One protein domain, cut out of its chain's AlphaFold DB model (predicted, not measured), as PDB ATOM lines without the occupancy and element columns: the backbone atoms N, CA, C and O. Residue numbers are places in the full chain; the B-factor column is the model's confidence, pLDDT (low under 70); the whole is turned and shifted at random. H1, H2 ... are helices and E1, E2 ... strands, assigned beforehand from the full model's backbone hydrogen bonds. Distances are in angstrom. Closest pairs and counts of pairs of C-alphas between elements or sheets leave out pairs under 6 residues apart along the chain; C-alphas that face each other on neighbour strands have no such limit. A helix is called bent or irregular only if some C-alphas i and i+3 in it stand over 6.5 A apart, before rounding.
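What this domain is: This is residues 33 to 119 of the 119 residues of an uncharacterized protein of Phycisphaerales bacterium (UniProt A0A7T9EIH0). A long, bent helix H1 sticks out like a handle, with residues 33 to 53 free, from a small head that holds the hairpin of E1 and E2, the short helix H2 and the loop of residues 65 to 82; a tail, residues 112 to 119, sticks out from the head as well. Without these two free stretches the body is compact, 58 residues spanning 28 by 21 by 17 A. The printed part has 87 residues with two named helices and two named strands, in the order H1, E1, E2, H2, and the class is mostly helix; the one sheet has the order E1 - E2 and is antiparallel. The whole is only just loose, close to extended, with a radius of gyration of the C-alphas of 17.7 A, and it is flat, spanning 57 by 44 by 21 A.

Where its parts are: Strand E1 is residues 83 to 85, 7.3 A from first to last C-alpha, and begins at C-alpha 83 (362.961, 182.378, 317.325). Strand E2 is residues 92 to 94, 7.0 A long. Helix H2, residues 95 to 104, is 14.1 A long and ends at C-alpha 104 (363.034, 163.357, 322.679). Helix H1, residues 34 to 64, was assigned as one helix by its hydrogen bonds but is bent: C-alphas 44 and 47 are 6.6 A apart. Its arm H1a, residues 34 to 44, begins at C-alpha 34 (322.439, 158.295, 343.126) and is 15.5 A long; its arm H1b, residues 47 to 64, is 26.1 A long.

How they stand to each other: E1 and E2 form a hairpin, antiparallel at 161 degrees between their directions. C-alphas 84 and 93 face each other at 5.6 A. N 84 and O 93, at 3.2 A, and N 93 and O 84, at 2.8 A, are within hydrogen-bond range. The closest C-alphas of E1 and H2 are those of Arg 83 and Ile 95, 6.4 A apart. H1b is apart from E2 and from H2, and H1a is apart from E1, E2 and H2. The two arms stand at a steep tilt of 40 degrees. In H2 every O i to N i+4 pair is within hydrogen-bond range, against 6 of 7 in H1a and 13 of 14 in H1b.

The domain as a whole: The two C-alphas farthest apart are those of Trp 33 and Gln 81, at 57.5 A. The printed part has no cut and ends at residue 119, the chain's last residue. The link from H1 to E1, 18 residues, is long, that from E1 to E2 is short with 6 residues, and that from E2 to H2 is tight. The model's mean pLDDT over the printed part is 80.1, and it is under 70 at residue 33, residues 62 to 63 and residues 107 to 119.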
ATOM      1  N   TRP A  33     321.245 156.497 346.817       67.88
ATOM      2  CA  TRP A  33     322.472 155.973 346.198       67.88
ATOM      3  C   TRP A  33     322.980 156.809 345.013       67.88
ATOM      4  O   TRP A  33     324.188 157.006 344.853       67.88
ATOM      5  N   TRP A  34     322.071 157.396 344.226       71.12
ATOM      6  CA  TRP A  34     322.439 158.295 343.126       71.12
ATOM      7  C   TRP A  34     323.140 159.571 343.608       71.12
ATOM      8  O   TRP A  34     323.949 160.128 342.865       71.12
ATOM      9  N   ALA A  35     322.902 159.989 344.859       79.00
ATOM     10  CA  ALA A  35     323.565 161.149 345.450       79.00
ATOM     11  C   ALA A  35     325.065 160.921 345.711       79.00
ATOM     12  O   ALA A  35     325.812 161.891 345.766       79.00
ATOM     13  N   PHE A  36     325.524 159.667 345.823       76.81
ATOM     14  CA  PHE A  36     326.931 159.352 346.108       76.81
ATOM     15  C   PHE A  36     327.673 158.785 344.900       76.81
ATOM     16  O   PHE A  36     328.813 159.172 344.634       76.81
ATOM     17  N   VAL A  37     327.028 157.910 344.126       78.69
ATOM     18  CA  VAL A  37     327.666 157.284 342.960       78.69
ATOM     19  C   VAL A  37     327.937 158.310 341.865       78.69
ATOM     20  O   VAL A  37     329.054 158.378 341.358       78.69
ATOM     21  N   GLY A  38     326.955 159.157 341.539       77.81
ATOM     22  CA  GLY A  38     327.093 160.160 340.479       77.81
ATOM     23  C   GLY A  38     328.299 161.091 340.680       77.81
ATOM     24  O   GLY A  38     329.167 161.147 339.804       77.81
ATOM     25  N   PRO A  39     328.415 161.775 341.834       83.06
ATOM     26  CA  PRO A  39     329.542 162.668 342.104       83.06
ATOM     27  C   PRO A  39     330.889 161.948 342.139       83.06
ATOM     28  O   PRO A  39     331.869 162.472 341.616       83.06
ATOM     29  N   SER A  40     330.942 160.732 342.692       80.81
ATOM     30  CA  SER A  40     332.184 159.950 342.760       80.81
ATOM     31  C   SER A  40     332.713 159.614 341.363       80.81
ATOM     32  O   SER A  40     333.896 159.801 341.080       80.81
ATOM     33  N   PHE A  41     331.829 159.199 340.451       82.94
ATOM     34  CA  PHE A  41     332.199 158.989 339.053       82.94
ATOM     35  C   PHE A  41     332.610 160.298 338.374       82.94
ATOM     36  O   PHE A  41     333.617 160.323 337.669       82.94
ATOM     37  N   ALA A  42     331.902 161.404 338.608       85.38
ATOM     38  CA  ALA A  42     332.282 162.692 338.035       85.38
ATOM     39  C   ALA A  42     333.695 163.121 338.477       85.38
ATOM     40  O   ALA A  42     334.514 163.486 337.637       85.38
ATOM     41  N   ILE A  43     334.020 163.001 339.766       87.00
ATOM     42  CA  ILE A  43     335.336 163.367 340.313       87.00
ATOM     43  C   ILE A  43     336.458 162.515 339.705       87.00
ATOM     44  O   ILE A  43     337.534 163.038 339.421       87.00
ATOM     45  N   LEU A  44     336.217 161.224 339.460       82.56
ATOM     46  CA  LEU A  44     337.230 160.329 338.894       82.56
ATOM     47  C   LEU A  44     337.389 160.488 337.374       82.56
ATOM     48  O   LEU A  44     338.510 160.487 336.862       82.56
ATOM     49  N   PHE A  45     336.285 160.629 336.640       83.50
ATOM     50  CA  PHE A  45     336.301 160.583 335.177       83.50
ATOM     51  C   PHE A  45     336.437 161.961 334.522       83.50
ATOM     52  O   PHE A  45     337.072 162.061 333.471       83.50
ATOM     53  N   VAL A  46     335.915 163.040 335.117       88.56
ATOM     54  CA  VAL A  46     335.993 164.388 334.516       88.56
ATOM     55  C   VAL A  46     337.442 164.861 334.323       88.56
ATOM     56  O   VAL A  46     337.757 165.288 333.210       88.56
ATOM     57  N   PRO A  47     338.367 164.747 335.300       84.62
ATOM     58  CA  PRO A  47     339.757 165.168 335.108       84.62
ATOM     59  C   PRO A  47     340.467 164.366 334.014       84.62
ATOM     60  O   PRO A  47     341.208 164.929 333.213       84.62
ATOM     61  N   GLN A  48     340.200 163.059 333.932       80.69
ATOM     62  CA  GLN A  48     340.739 162.179 332.889       80.69
ATOM     63  C   GLN A  48     340.244 162.591 331.499       80.69
ATOM     64  O   GLN A  48     341.043 162.743 330.573       80.69
ATOM     65  N   ILE A  49     338.936 162.832 331.358       85.62
ATOM     66  CA  ILE A  49     338.331 163.299 330.106       85.62
ATOM     67  C   ILE A  49     338.894 164.670 329.722       85.62
ATOM     68  O   ILE A  49     339.239 164.880 328.558       85.62
ATOM     69  N   LEU A  50     339.056 165.587 330.681       87.44
ATOM     70  CA  LEU A  50     339.660 166.896 330.445       87.44
ATOM     71  C   LEU A  50     341.109 166.759 329.970       87.44
ATOM     72  O   LEU A  50     341.431 167.275 328.901       87.44
ATOM     73  N   LEU A  51     341.955 166.000 330.668       84.62
ATOM     74  CA  LEU A  51     343.348 165.764 330.270       84.62
ATOM     75  C   LEU A  51     343.452 165.106 328.888       84.62
ATOM     76  O   LEU A  51     344.280 165.516 328.069       84.62
ATOM     77  N   TRP A  52     342.598 164.121 328.599       81.31
ATOM     78  CA  TRP A  52     342.532 163.481 327.287       81.31
ATOM     79  C   TRP A  52     342.080 164.456 326.199       81.31
ATOM     80  O   TRP A  52     342.689 164.500 325.132       81.31
ATOM     81  N   SER A  53     341.064 165.279 326.464       80.38
ATOM     82  CA  SER A  53     340.558 166.270 325.510       80.38
ATOM     83  C   SER A  53     341.592 167.353 325.210       80.38
ATOM     84  O   SER A  53     341.787 167.712 324.049       80.38
ATOM     85  N   VAL A  54     342.316 167.810 326.235       81.88
ATOM     86  CA  VAL A  54     343.417 168.760 326.115       81.88
ATOM     87  C   VAL A  54     344.513 168.134 325.261       81.88
ATOM     88  O   VAL A  54     344.821 168.668 324.198       81.88
ATOM     89  N   ARG A  55     345.015 166.946 325.626       79.19
ATOM     90  CA  ARG A  55     346.013 166.215 324.824       79.19
ATOM     91  C   ARG A  55     345.571 166.021 323.376       79.19
ATOM     92  O   ARG A  55     346.349 166.280 322.463       79.19
ATOM     93  N   ARG A  56     344.318 165.617 323.155       77.50
ATOM     94  CA  ARG A  56     343.759 165.408 321.817       77.50
ATOM     95  C   ARG A  56     343.747 166.702 321.007       77.50
ATOM     96  O   ARG A  56     344.115 166.670 319.834       77.50
ATOM     97  N   ARG A  57     343.374 167.832 321.615       78.06
ATOM     98  CA  ARG A  57     343.443 169.151 320.968       78.06
ATOM     99  C   ARG A  57     344.881 169.502 320.588       78.06
ATOM    100  O   ARG A  57     345.109 169.841 319.433       78.06
ATOM    101  N   TYR A  58     345.847 169.306 321.489       72.62
ATOM    102  CA  TYR A  58     347.271 169.517 321.195       72.62
ATOM    103  C   TYR A  58     347.748 168.681 319.994       72.62
ATOM    104  O   TYR A  58     348.412 169.206 319.103       72.62
ATOM    105  N   THR A  59     347.362 167.402 319.905       70.25
ATOM    106  CA  THR A  59     347.747 166.540 318.774       70.25
ATOM    107  C   THR A  59     347.112 166.979 317.454       70.25
ATOM    108  O   THR A  59     347.769 166.946 316.412       70.25
ATOM    109  N   ILE A  60     345.843 167.399 317.470       72.25
ATOM    110  CA  ILE A  60     345.150 167.884 316.266       72.25
ATOM    111  C   ILE A  60     345.785 169.198 315.786       72.25
ATOM    112  O   ILE A  60     346.093 169.329 314.600       72.25
ATOM    113  N   SER A  61     346.066 170.128 316.701       70.94
ATOM    114  CA  SER A  61     346.729 171.399 316.387       70.94
ATOM    115  C   SER A  61     348.162 171.208 315.874       70.94
ATOM    116  O   SER A  61     348.582 171.939 314.979       70.94
ATOM    117  N   TYR A  62     348.889 170.193 316.355       69.62
ATOM    118  CA  TYR A  62     350.238 169.861 315.871       69.62
ATOM    119  C   TYR A  62     350.251 169.465 314.390       69.62
ATOM    120  O   TYR A  62     351.143 169.864 313.638       69.62
ATOM    121  N   ARG A  63     349.236 168.713 313.935       67.81
ATOM    122  CA  ARG A  63     349.135 168.305 312.523       67.81
ATOM    123  C   ARG A  63     348.930 169.495 311.588       67.81
ATOM    124  O   ARG A  63     349.439 169.480 310.474       67.81
ATOM    125  N   GLN A  64     348.216 170.526 312.034       74.38
ATOM    126  CA  GLN A  64     347.957 171.725 311.229       74.38
ATOM    127  C   GLN A  64     349.145 172.704 311.200       74.38
ATOM    128  O   GLN A  64     349.274 173.495 310.260       74.38
ATOM    129  N   SER A  65     350.024 172.650 312.205       72.12
ATOM    130  CA  SER A  65     351.158 173.568 312.365       72.12
ATOM    131  C   SER A  65     352.495 173.032 311.841       72.12
ATOM    132  O   SER A  65     353.506 173.724 311.955       72.12
ATOM    133  N   VAL A  66     352.525 171.831 311.247       75.75
ATOM    134  CA  VAL A  66     353.746 171.208 310.684       75.75
ATOM    135  C   VAL A  66     354.878 171.136 311.725       75.75
ATOM    136  O   VAL A  66     356.048 171.389 311.446       75.75
ATOM    137  N   GLY A  67     354.522 170.842 312.975       74.12
ATOM    138  CA  GLY A  67     355.482 170.730 314.072       74.12
ATOM    139  C   GLY A  67     355.977 172.047 314.673       74.12
ATOM    140  O   GLY A  67     356.898 172.032 315.484       74.12
ATOM    141  N   ARG A  68     355.364 173.184 314.321       85.06
ATOM    142  CA  ARG A  68     355.653 174.495 314.918       85.06
ATOM    143  C   ARG A  68     354.595 174.846 315.965       85.06
ATOM    144  O   ARG A  68     353.663 175.596 315.679       85.06
ATOM    145  N   LEU A  69     354.717 174.286 317.169       88.56
ATOM    146  CA  LEU A  69     353.877 174.633 318.323       88.56
ATOM    147  C   LEU A  69     354.718 175.213 319.456       88.56
ATOM    148  O   LEU A  69     355.781 174.677 319.767       88.56
ATOM    149  N   CYS A  70     354.193 176.237 320.125       88.31
ATOM    150  CA  CYS A  70     354.743 176.681 321.400       88.31
ATOM    151  C   CYS A  70     354.589 175.569 322.452       88.31
ATOM    152  O   CYS A  70     353.491 175.043 322.645       88.31
ATOM    153  N   LEU A  71     355.674 175.239 323.159       85.88
ATOM    154  CA  LEU A  71     355.674 174.215 324.213       85.88
ATOM    155  C   LEU A  71     354.857 174.601 325.455       85.88
ATOM    156  O   LEU A  71     354.458 173.714 326.202       85.88
ATOM    157  N   GLN A  72     354.630 175.898 325.683       87.38
ATOM    158  CA  GLN A  72     353.905 176.392 326.856       87.38
ATOM    159  C   GLN A  72     352.396 176.446 326.615       87.38
ATOM    160  O   GLN A  72     351.627 175.879 327.383       87.38
ATOM    161  N   CYS A  73     351.963 177.102 325.535       85.81
ATOM    162  CA  CYS A  73     350.540 177.347 325.286       85.81
ATOM    163  C   CYS A  73     349.921 176.466 324.192       85.81
ATOM    164  O   CYS A  73     348.704 176.466 324.024       85.81
ATOM    165  N   GLY A  74     350.727 175.744 323.402       83.69
ATOM    166  CA  GLY A  74     350.220 174.896 322.320       83.69
ATOM    167  C   GLY A  74     349.736 175.617 321.079       83.69
ATOM    168  O   GLY A  74     349.171 174.971 320.195       83.69
ATOM    169  N   ARG A  75     349.923 176.936 320.984       84.94
ATOM    170  CA  ARG A  75     349.534 177.678 319.787       84.94
ATOM    171  C   ARG A  75     350.476 177.360 318.630       84.94
ATOM    172  O   ARG A  75     351.682 177.191 318.815       84.94
ATOM    173  N   SER A  76     349.906 177.315 317.429       89.06
ATOM    174  CA  SER A  76     350.660 177.292 316.177       89.06
ATOM    175  C   SER A  76     351.525 178.540 316.044       89.06
ATOM    176  O   SER A  76     351.020 179.656 316.111       89.06
ATOM    177  N   LEU A  77     352.817 178.326 315.807       90.56
ATOM    178  CA  LEU A  77     353.807 179.350 315.468       90.56
ATOM    179  C   LEU A  77     354.055 179.400 313.951       90.56
ATOM    180  O   LEU A  77     355.077 179.893 313.473       90.56
ATOM    181  N   ARG A  78     353.145 178.823 313.159       89.06
ATOM    182  CA  ARG A  78     353.235 178.845 311.700       89.06
ATOM    183  C   ARG A  78     353.170 180.291 311.203       89.06
ATOM    184  O   ARG A  78     352.258 181.023 311.564       89.06
ATOM    185  N   GLY A  79     354.117 180.670 310.348       89.12
ATOM    186  CA  GLY A  79     354.218 182.026 309.799       89.12
ATOM    187  C   GLY A  79     355.002 183.013 310.669       89.12
ATOM    188  O   GLY A  79     355.269 184.115 310.204       89.12
ATOM    189  N   LEU A  80     355.411 182.631 311.884       92.06
ATOM    190  CA  LEU A  80     356.340 183.422 312.688       92.06
ATOM    191  C   LEU A  80     357.800 183.043 312.383       92.06
ATOM    192  O   LEU A  80     358.077 182.021 311.745       92.06
ATOM    193  N   GLN A  81     358.725 183.885 312.854       94.25
ATOM    194  CA  GLN A  81     360.172 183.665 312.776       94.25
ATOM    195  C   GLN A  81     360.590 182.400 313.541       94.25
ATOM    196  O   GLN A  81     359.836 181.893 314.369       94.25
ATOM    197  N   ASP A  82     361.800 181.896 313.303       93.69
ATOM    198  CA  ASP A  82     362.262 180.650 313.932       93.69
ATOM    199  C   ASP A  82     362.578 180.794 315.434       93.69
ATOM    200  O   ASP A  82     362.611 179.800 316.163       93.69
ATOM    201  N   ARG A  83     362.763 182.028 315.914       96.19
ATOM    202  CA  ARG A  83     362.961 182.378 317.325       96.19
ATOM    203  C   ARG A  83     362.201 183.655 317.650       96.19
ATOM    204  O   ARG A  83     362.089 184.532 316.797       96.19
ATOM    205  N   GLY A  84     361.710 183.769 318.876       96.06
ATOM    206  CA  GLY A  84     361.030 184.973 319.345       96.06
ATOM    207  C   GLY A  84     360.121 184.695 320.532       96.06
ATOM    208  O   GLY A  84     360.263 183.676 321.204       96.06
ATOM    209  N   GLN A  85     359.166 185.591 320.763       97.12
ATOM    210  CA  GLN A  85     358.156 185.442 321.807       97.12
ATOM    211  C   GLN A  85     356.824 185.005 321.217       97.12
ATOM    212  O   GLN A  85     356.396 185.477 320.162       97.12
ATOM    213  N   CYS A  86     356.156 184.077 321.898       93.94
ATOM    214  CA  CYS A  86     354.827 183.649 321.502       93.94
ATOM    215  C   CYS A  86     353.825 184.797 321.729       93.94
ATOM    216  O   CYS A  86     353.717 185.273 322.858       93.94
ATOM    217  N   PRO A  87     353.033 185.198 320.720       91.75
ATOM    218  CA  PRO A  87     352.097 186.318 320.854       91.75
ATOM    219  C   PRO A  87     350.925 186.032 321.804       91.75
ATOM    220  O   PRO A  87     350.240 186.958 322.217       91.75
ATOM    221  N   GLU A  88     350.678 184.765 322.155       90.56
ATOM    222  CA  GLU A  88     349.570 184.381 323.040       90.56
ATOM    223  C   GLU A  88     349.987 184.340 324.514       90.56
ATOM    224  O   GLU A  88     349.213 184.726 325.383       90.56
ATOM    225  N   CYS A  89     351.190 183.834 324.812       92.00
ATOM    226  CA  CYS A  89     351.637 183.600 326.191       92.00
ATOM    227  C   CYS A  89     352.899 184.374 326.585       92.00
ATOM    228  O   CYS A  89     353.351 184.252 327.719       92.00
ATOM    229  N   GLY A  90     353.507 185.112 325.655       95.38
ATOM    230  CA  GLY A  90     354.739 185.875 325.871       95.38
ATOM    231  C   GLY A  90     355.997 185.024 326.066       95.38
ATOM    232  O   GLY A  90     357.079 185.570 326.234       95.38
ATOM    233  N   SER A  91     355.892 183.692 326.054       94.06
ATOM    234  CA  SER A  91     357.037 182.813 326.306       94.06
ATOM    235  C   SER A  91     357.999 182.779 325.123       94.06
ATOM    236  O   SER A  91     357.563 182.684 323.972       94.06
ATOM    237  N   ASP A  92     359.298 182.760 325.417       96.19
ATOM    238  CA  ASP A  92     360.333 182.582 324.403       96.19
ATOM    239  C   ASP A  92     360.250 181.187 323.777       96.19
ATOM    240  O   ASP A  92     360.213 180.161 324.471       96.19
ATOM    241  N   TYR A  93     360.286 181.143 322.452       94.38
ATOM    242  CA  TYR A  93     360.332 179.914 321.679       94.38
ATOM    243  C   TYR A  93     361.557 179.896 320.762       94.38
ATOM    244  O   TYR A  93     362.034 180.922 320.276       94.38
ATOM    245  N   ASP A  94     362.050 178.688 320.515       95.12
ATOM    246  CA  ASP A  94     363.058 178.404 319.498       95.12
ATOM    247  C   ASP A  94     362.617 177.119 318.808       95.12
ATOM    248  O   ASP A  94     362.586 176.058 319.433       95.12
ATOM    249  N   ILE A  95     362.241 177.224 317.532       91.00
ATOM    250  CA  ILE A  95     361.656 176.110 316.781       91.00
ATOM    251  C   ILE A  95     362.610 174.915 316.728       91.00
ATOM    252  O   ILE A  95     362.153 173.778 316.834       91.00
ATOM    253  N   GLU A  96     363.916 175.140 316.604       91.56
ATOM    254  CA  GLU A  96     364.895 174.058 316.490       91.56
ATOM    255  C   GLU A  96     365.113 173.376 317.848       91.56
ATOM    256  O   GLU A  96     365.099 172.144 317.955       91.56
ATOM    257  N   ARG A  97     365.209 174.173 318.923       92.25
ATOM    258  CA  ARG A  97     365.282 173.668 320.304       92.25
ATOM    259  C   ARG A  97     364.033 172.875 320.679       92.25
ATOM    260  O   ARG A  97     364.125 171.810 321.291       92.25
ATOM    261  N   ASP A  98     362.867 173.393 320.323       90.06
ATOM    262  CA  ASP A  98     361.588 172.808 320.693       90.06
ATOM    263  C   ASP A  98     361.307 171.556 319.851       90.06
ATOM    264  O   ASP A  98     360.853 170.550 320.393       90.06
ATOM    265  N   ARG A  99     361.689 171.543 318.565       85.62
ATOM    266  CA  ARG A  99     361.674 170.341 317.712       85.62
ATOM    267  C   ARG A  99     362.497 169.207 318.323       85.62
ATOM    268  O   ARG A  99     362.031 168.068 318.331       85.62
ATOM    269  N   LYS A 100     363.683 169.503 318.865       88.38
ATOM    270  CA  LYS A 100     364.506 168.499 319.556       88.38
ATOM    271  C   LYS A 100     363.771 167.914 320.766       88.38
ATOM    272  O   LYS A 100     363.665 166.699 320.873       88.38
ATOM    273  N   LYS A 101     363.152 168.760 321.596       86.88
ATOM    274  CA  LYS A 101     362.336 168.312 322.741       86.88
ATOM    275  C   LYS A 101     361.140 167.454 322.321       86.88
ATOM    276  O   LYS A 101     360.836 166.470 322.987       86.88
ATOM    277  N   TRP A 102     360.468 167.794 321.220       81.19
ATOM    278  CA  TRP A 102     359.369 166.986 320.679       81.19
ATOM    279  C   TRP A 102     359.833 165.604 320.204       81.19
ATOM    280  O   TRP A 102     359.113 164.620 320.410       81.19
ATOM    281  N   LYS A 103     361.032 165.533 319.610       82.94
ATOM    282  CA  LYS A 103     361.672 164.281 319.197       82.94
ATOM    283  C   LYS A 103     362.053 163.429 320.411       82.94
ATOM    284  O   LYS A 103     361.696 162.258 320.457       82.94
ATOM    285  N   ASP A 104     362.661 164.036 321.429       84.38
ATOM    286  CA  ASP A 104     363.034 163.357 322.679       84.38
ATOM    287  C   ASP A 104     361.798 162.850 323.450       84.38
ATOM    288  O   ASP A 104     361.819 161.781 324.061       84.38
ATOM    289  N   ALA A 105     360.680 163.582 323.386       78.56
ATOM    290  CA  ALA A 105     359.407 163.181 323.989       78.56
ATOM    291  C   ALA A 105     358.664 162.081 323.205       78.56
ATOM    292  O   ALA A 105     357.647 161.573 323.683       78.56
ATOM    293  N   ASN A 106     359.160 161.708 322.020       74.81
ATOM    294  CA  ASN A 106     358.558 160.728 321.120       74.81
ATOM    295  C   ASN A 106     357.126 161.095 320.668       74.81
ATOM    296  O   ASN A 106     356.280 160.230 320.451       74.81
ATOM    297  N   ILE A 107     356.823 162.396 320.561       69.38
ATOM    298  CA  ILE A 107     355.482 162.900 320.201       69.38
ATOM    299  C   ILE A 107     355.374 163.171 318.689       69.38
ATOM    300  O   ILE A 107     354.276 163.202 318.133       69.38
ATOM    301  N   SER A 108     356.505 163.326 317.993       60.81
ATOM    302  CA  SER A 108     356.553 163.734 316.584       60.81
ATOM    303  C   SER A 108     356.254 162.630 315.557       60.81
ATOM    304  O   SER A 108     356.097 162.961 314.383       60.81
ATOM    305  N   GLU A 109     356.148 161.351 315.945       55.00
ATOM    306  CA  GLU A 109     356.145 160.228 314.980       55.00
ATOM    307  C   GLU A 109     354.813 159.449 314.839       55.00
ATOM    308  O   GLU A 109     354.600 158.752 313.843       55.00
ATOM    309  N   GLU A 110     353.863 159.593 315.768       55.31
ATOM    310  CA  GLU A 110     352.804 158.579 315.981       55.31
ATOM    311  C   GLU A 110     351.558 158.605 315.043       55.31
ATOM    312  O   GLU A 110     350.642 157.815 315.262       55.31
ATOM    313  N   PRO A 111     351.440 159.414 313.966       51.41
ATOM    314  CA  PRO A 111     350.413 159.095 312.959       51.41
ATOM    315  C   PRO A 111     350.889 158.907 311.522       51.41
ATOM    316  O   PRO A 111     350.133 158.354 310.729       51.41
ATOM    317  N   ALA A 112     352.113 159.308 311.176       53.66
ATOM    318  CA  ALA A 112     352.654 159.066 309.834       53.66
ATOM    319  C   ALA A 112     353.353 157.699 309.723       53.66
ATOM    320  O   ALA A 112     353.413 157.131 308.636       53.66
ATOM    321  N   ASN A 113     353.853 157.151 310.837       48.25
ATOM    322  CA  ASN A 113     354.528 155.852 310.839       48.25
ATOM    323  C   ASN A 113     353.535 154.668 310.864       48.25
ATOM    324  O   ASN A 113     353.797 153.603 310.308       48.25
ATOM    325  N   ARG A 114     352.325 154.870 311.411       53.19
ATOM    326  CA  ARG A 114     351.294 153.818 311.498       53.19
ATOM    327  C   ARG A 114     350.755 153.368 310.130       53.19
ATOM    328  O   ARG A 114     350.364 152.217 309.999       53.19
ATOM    329  N   SER A 115     350.773 154.226 309.106       55.62
ATOM    330  CA  SER A 115     350.385 153.853 307.733       55.62
ATOM    331  C   SER A 115     351.498 153.163 306.937       55.62
ATOM    332  O   SER A 115     351.250 152.674 305.838       55.62
ATOM    333  N   ARG A 116     352.727 153.129 307.468       55.28
ATOM    334  CA  ARG A 116     353.890 152.520 306.810       55.28
ATOM    335  C   ARG A 116     354.218 151.121 307.352       55.28
ATOM    336  O   ARG A 116     354.865 150.357 306.652       55.28
ATOM    337  N   LEU A 117     353.720 150.783 308.543       57.53
ATOM    338  CA  LEU A 117     353.864 149.471 309.195       57.53
ATOM    339  C   LEU A 117     352.758 148.459 308.833       57.53
ATOM    340  O   LEU A 117     352.754 147.351 309.353       57.53
ATOM    341  N   SER A 118     351.809 148.829 307.967       60.47
ATOM    342  CA  SER A 118     350.734 147.946 307.484       60.47
ATOM    343  C   SER A 118     350.945 147.471 306.037       60.47
ATOM    344  O   SER A 118     349.962 147.206 305.344       60.47
ATOM    345  N   LYS A 119     352.190 147.449 305.550       56.59
ATOM    346  CA  LYS A 119     352.565 146.928 304.229       56.59
ATOM    347  C   LYS A 119     353.532 145.769 304.367       56.59
ATOM    348  O   LYS A 119     354.397 145.859 305.262       56.59
TER     349      LYS A 119